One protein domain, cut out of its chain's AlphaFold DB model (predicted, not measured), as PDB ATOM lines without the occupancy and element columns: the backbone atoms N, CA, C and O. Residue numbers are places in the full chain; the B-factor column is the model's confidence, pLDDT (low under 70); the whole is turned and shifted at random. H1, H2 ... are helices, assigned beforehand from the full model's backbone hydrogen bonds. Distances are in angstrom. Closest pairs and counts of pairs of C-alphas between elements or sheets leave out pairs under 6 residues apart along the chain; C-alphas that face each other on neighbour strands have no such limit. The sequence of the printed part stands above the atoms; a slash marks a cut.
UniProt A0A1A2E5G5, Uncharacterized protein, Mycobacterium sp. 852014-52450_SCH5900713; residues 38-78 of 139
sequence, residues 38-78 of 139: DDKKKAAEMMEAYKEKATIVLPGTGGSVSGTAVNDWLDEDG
ATOM      1  N   ASP A  38     157.830 183.431  59.071       77.00
ATOM      2  CA  ASP A  38     158.630 182.226  59.295       77.00
ATOM      3  C   ASP A  38     157.989 181.276  60.323       77.00
ATOM      4  O   ASP A  38     158.066 180.056  60.154       77.00
ATOM      5  N   ASP A  39     157.280 181.792  61.327       80.19
ATOM      6  CA  ASP A  39     156.496 180.985  62.272       80.19
ATOM      7  C   ASP A  39     155.312 180.298  61.579       80.19
ATOM      8  O   ASP A  39     155.051 179.109  61.796       80.19
ATOM      9  N   LYS A  40     154.637 181.009  60.666       76.69
ATOM     10  CA  LYS A  40     153.566 180.432  59.835       76.69
ATOM     11  C   LYS A  40     154.090 179.335  58.907       76.69
ATOM     12  O   LYS A  40     153.428 178.309  58.750       76.69
ATOM     13  N   LYS A  41     155.281 179.515  58.323       81.00
ATOM     14  CA  LYS A  41     155.923 178.493  57.473       81.00
ATOM     15  C   LYS A  41     156.273 177.236  58.260       81.00
ATOM     16  O   LYS A  41     155.939 176.145  57.813       81.00
ATOM     17  N   LYS A  42     156.880 177.376  59.444       81.62
ATOM     18  CA  LYS A  42     157.195 176.228  60.313       81.62
ATOM     19  C   LYS A  42     155.937 175.474  60.733       81.62
ATOM     20  O   LYS A  42     155.932 174.249  60.746       81.62
ATOM     21  N   ALA A  43     154.855 176.189  61.040       79.56
ATOM     22  CA  ALA A  43     153.575 175.558  61.350       79.56
ATOM     23  C   ALA A  43     153.003 174.785  60.144       79.56
ATOM     24  O   ALA A  43     152.497 173.677  60.316       79.56
ATOM     25  N   ALA A  44     153.115 175.336  58.932       77.88
ATOM     26  CA  ALA A  44     152.679 174.669  57.706       77.88
ATOM     27  C   ALA A  44     153.507 173.407  57.395       77.88
ATOM     28  O   ALA A  44     152.930 172.368  57.082       77.88
ATOM     29  N   GLU A  45     154.831 173.467  57.557       78.25
ATOM     30  CA  GLU A  45     155.736 172.317  57.396       78.25
ATOM     31  C   GLU A  45     155.423 171.206  58.410       78.25
ATOM     32  O   GLU A  45     155.327 170.029  58.061       78.25
ATOM     33  N   MET A  46     155.172 171.578  59.669       80.88
ATOM     34  CA  MET A  46     154.757 170.622  60.694       80.88
ATOM     35  C   MET A  46     153.396 170.001  60.364       80.88
ATOM     36  O   MET A  46     153.222 168.807  60.578       80.88
ATOM     37  N   MET A  47     152.447 170.761  59.801       73.56
ATOM     38  CA  MET A  47     151.151 170.223  59.367       73.56
ATOM     39  C   MET A  47     151.288 169.247  58.186       73.56
ATOM     40  O   MET A  47     150.558 168.259  58.122       73.56
ATOM     41  N   GLU A  48     152.239 169.471  57.276       74.69
ATOM     42  CA  GLU A  48     152.492 168.572  56.147       74.69
ATOM     43  C   GLU A  48     152.920 167.170  56.604       74.69
ATOM     44  O   GLU A  48     152.501 166.174  56.012       74.69
ATOM     45  N   ALA A  49     153.672 167.068  57.704       70.81
ATOM     46  CA  ALA A  49     154.046 165.783  58.293       70.81
ATOM     47  C   ALA A  49     152.842 164.983  58.832       70.81
ATOM     48  O   ALA A  49     152.895 163.753  58.858       70.81
ATOM     49  N   TYR A  50     151.762 165.663  59.225       66.31
ATOM     50  CA  TYR A  50     150.514 165.042  59.691       66.31
ATOM     51  C   TYR A  50     149.478 164.850  58.583       66.31
ATOM     52  O   TYR A  50     148.432 164.245  58.818       66.31
ATOM     53  N   LYS A  51     149.744 165.344  57.368       75.38
ATOM     54  CA  LYS A  51     148.906 165.042  56.212       75.38
ATOM     55  C   LYS A  51     149.032 163.554  55.905       75.38
ATOM     56  O   LYS A  51     150.139 163.020  55.864       75.38
ATOM     57  N   GLU A  52     147.905 162.888  55.670       63.88
ATOM     58  CA  GLU A  52     147.888 161.475  55.295       63.88
ATOM     59  C   GLU A  52     148.690 161.265  54.003       63.88
ATOM     60  O   GLU A  52     148.235 161.540  52.891       63.88
ATOM     61  N   LYS A  53     149.931 160.800  54.154       69.44
ATOM     62  CA  LYS A  53     150.745 160.307  53.045       69.44
ATOM     63  C   LYS A  53     150.164 158.960  52.651       69.44
ATOM     64  O   LYS A  53     149.791 158.184  53.529       69.44
ATOM     65  N   ALA A  54     150.091 158.691  51.348       75.50
ATOM     66  CA  ALA A  54     149.558 157.435  50.835       75.50
ATOM     67  C   ALA A  54     150.255 156.261  51.536       75.50
ATOM     68  O   ALA A  54     151.437 155.995  51.312       75.50
ATOM     69  N   THR A  55     149.527 155.591  52.426       64.75
ATOM     70  CA  THR A  55     149.992 154.358  53.037       64.75
ATOM     71  C   THR A  55     150.024 153.328  51.917       64.75
ATOM     72  O   THR A  55     149.058 153.176  51.166       64.75
ATOM     73  N   ILE A  56     151.169 152.670  51.716       66.50
ATOM     74  CA  ILE A  56     151.248 151.571  50.753       66.50
ATOM     75  C   ILE A  56     150.340 150.470  51.292       66.50
ATOM     76  O   ILE A  56     150.690 149.757  52.230       66.50
ATOM     77  N   VAL A  57     149.144 150.367  50.718       64.31
ATOM     78  CA  VAL A  57     148.250 149.245  50.959       64.31
ATOM     79  C   VAL A  57     148.710 148.122  50.050       64.31
ATOM     80  O   VAL A  57     148.714 148.263  48.824       64.31
ATOM     81  N   LEU A  58     149.115 147.008  50.650       64.19
ATOM     82  CA  LEU A  58     149.457 145.819  49.889       64.19
ATOM     83  C   LEU A  58     148.177 145.309  49.188       64.19
ATOM     84  O   LEU A  58     147.169 145.056  49.858       64.19
ATOM     85  N   PRO A  59     148.161 145.183  47.849       69.31
ATOM     86  CA  PRO A  59     146.980 144.707  47.142       69.31
ATOM     87  C   PRO A  59     146.647 143.286  47.613       69.31
ATOM     88  O   PRO A  59     147.468 142.381  47.514       69.31
ATOM     89  N   GLY A  60     145.440 143.109  48.157       67.38
ATOM     90  CA  GLY A  60     144.968 141.840  48.723       67.38
ATOM     91  C   GLY A  60     144.849 141.796  50.252       67.38
ATOM     92  O   GLY A  60     144.237 140.861  50.753       67.38
ATOM     93  N   THR A  61     145.343 142.796  50.999       60.38
ATOM     94  CA  THR A  61     145.270 142.807  52.482       60.38
ATOM     95  C   THR A  61     144.129 143.651  53.057       60.38
ATOM     96  O   THR A  61     144.063 143.849  54.264       60.38
ATOM     97  N   GLY A  62     143.222 144.174  52.222       64.50
ATOM     98  CA  GLY A  62     142.034 144.902  52.692       64.50
ATOM     99  C   GLY A  62     142.332 146.145  53.546       64.50
ATOM    100  O   GLY A  62     141.510 146.510  54.377       64.50
ATOM    101  N   GLY A  63     143.498 146.780  53.381       57.44
ATOM    102  CA  GLY A  63     143.898 147.922  54.214       57.44
ATOM    103  C   GLY A  63     144.493 147.542  55.574       57.44
ATOM    104  O   GLY A  63     144.802 148.429  56.364       57.44
ATOM    105  N   SER A  64     144.690 146.252  55.861       59.75
ATOM    106  CA  SER A  64     145.368 145.813  57.078       59.75
ATOM    107  C   SER A  64     146.877 146.018  56.954       59.75
ATOM    108  O   SER A  64     147.523 145.512  56.032       59.75
ATOM    109  N   VAL A  65     147.433 146.771  57.905       57.41
ATOM    110  CA  VAL A  65     148.875 146.885  58.134       57.41
ATOM    111  C   VAL A  65     149.398 145.486  58.450       57.41
ATOM    112  O   VAL A  65     148.906 144.842  59.375       57.41
ATOM    113  N   SER A  66     150.377 145.001  57.686       54.25
ATOM    114  CA  SER A  66     151.059 143.729  57.939       54.25
ATOM    115  C   SER A  66     151.955 143.848  59.178       54.25
ATOM    116  O   SER A  66     153.177 143.905  59.077       54.25
ATOM    117  N   GLY A  67     151.347 143.955  60.353       59.34
ATOM    118  CA  GLY A  67     151.978 143.620  61.615       59.34
ATOM    119  C   GLY A  67     151.405 142.280  62.035       59.34
ATOM    120  O   GLY A  67     150.200 142.173  62.239       59.34
ATOM    121  N   THR A  68     152.237 141.249  62.144       61.31
ATOM    122  CA  THR A  68     151.885 140.097  62.979       61.31
ATOM    123  C   THR A  68     151.496 140.654  64.342       61.31
ATOM    124  O   THR A  68     152.273 141.424  64.917       61.31
ATOM    125  N   ALA A  69     150.287 140.362  64.821       61.78
ATOM    126  CA  ALA A  69     149.862 140.837  66.125       61.78
ATOM    127  C   ALA A  69     150.927 140.402  67.138       61.78
ATOM    128  O   ALA A  69     151.245 139.222  67.238       61.78
ATOM    129  N   VAL A  70     151.526 141.356  67.855       61.34
ATOM    130  CA  VAL A  70     152.587 141.075  68.841       61.34
ATOM    131  C   VAL A  70     152.110 140.031  69.862       61.34
ATOM    132  O   VAL A  70     152.891 139.214  70.333       61.34
ATOM    133  N   ASN A  71     150.801 140.001  70.114       62.81
ATOM    134  CA  ASN A  71     150.126 139.045  70.982       62.81
ATOM    135  C   ASN A  71     150.145 137.589  70.479       62.81
ATOM    136  O   ASN A  71     149.951 136.685  71.280       62.81
ATOM    137  N   ASP A  72     150.372 137.352  69.185       71.81
ATOM    138  CA  ASP A  72     150.490 135.997  68.629       71.81
ATOM    139  C   ASP A  72     151.909 135.435  68.805       71.81
ATOM    140  O   ASP A  72     152.100 134.218  68.821       71.81
ATOM    141  N   TRP A  73     152.901 136.318  68.975       72.00
ATOM    142  CA  TRP A  73     154.297 135.955  69.212       72.00
ATOM    143  C   TRP A  73     154.670 135.926  70.693       72.00
ATOM    144  O   TRP A  73     155.660 135.294  71.025       72.00
ATOM    145  N   LEU A  74     153.915 136.572  71.582       79.25
ATOM    146  CA  LEU A  74     154.191 136.562  73.021       79.25
ATOM    147  C   LEU A  74     153.284 135.568  73.759       79.25
ATOM    148  O   LEU A  74     152.101 135.451  73.446       79.25
ATOM    149  N   ASP A  75     153.835 134.825  74.716       79.19
ATOM    150  CA  ASP A  75     153.059 134.017  75.660       79.19
ATOM    151  C   ASP A  75     152.419 134.891  76.756       79.19
ATOM    152  O   ASP A  75     152.589 136.111  76.785       79.19
ATOM    153  N   GLU A  76     151.647 134.271  77.655       79.25
ATOM    154  CA  GLU A  76     150.991 134.966  78.776       79.25
ATOM    155  C   GLU A  76     151.991 135.651  79.727       79.25
ATOM    156  O   GLU A  76     151.620 136.582  80.443       79.25
ATOM    157  N   ASP A  77     153.263 135.245  79.683       77.62
ATOM    158  CA  ASP A  77     154.366 135.817  80.452       77.62
ATOM    159  C   ASP A  77     155.147 136.896  79.667       77.62
ATOM    160  O   ASP A  77     156.080 137.505  80.199       77.62
ATOM    161  N   GLY A  78     154.767 137.175  78.415       77.56
ATOM    162  CA  GLY A  78     155.396 138.185  77.565       77.56
ATOM    163  C   GLY A  78     156.702 137.738  76.900       77.56
ATOM    164  O   GLY A  78     157.462 138.589  76.435       77.56
TER     165      GLY A  78
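AT A GLANCE: This is residues 38 to 78 of the 139 residues of an uncharacterized protein of Mycobacterium sp. 852014-52450_SCH5900713 (UniProt A0A1A2E5G5). A wide-open V of a single chain, with the straight helix H1 sticking out at one end and the short helix H2 near the other. The loop stretch of residues 51 to 69 leads from H1 to a turn around residues 59 to 62 and then folds back toward H2, and no core forms between the two arms. The printed part has 41 residues, with two named helices, H1 then H2, and no named strand. Its class is all helix, though only 17 of the 41 residues are in named elements. It is extended, with a radius of gyration of the C-alphas of 17.9 A, and flat, spanning 51 by 31 by 8 A.

IN THESE COORDINATES: H1, the longest helix, covers residues 38 to 50 and measures 19.0 A from C-alpha 38 at (158.630, 182.226, 59.295) to C-alpha 50 at (150.514, 165.042, 59.691). H2 covers residues 70 to 73, 5.4 A from first to last C-alpha, and ends with C-alpha 73 at (154.297, 135.955, 69.212).

HOW THE PARTS SIT: H1 stands free, within residues 38 to 54. H1 and H2 are apart. Residues 71 to 77, of which 71 to 73 belong to H2, also stand free. In H1, 8 of 9 O i to N i+4 pairs are within hydrogen-bond range; H2 is too short for such a pair, and its one O i to N i+3 pair is within range.

THE WHOLE: The C-alphas of Asp 38 and Glu 76, the two farthest apart, are 51.7 A apart. The printed part has no cut. The link from H1 to H2, 19 residues, is long. The mean pLDDT of the printed part is 70.1, and 20 residues are under 70: residue 50, residues 52 to 53 and residues 55 to 71.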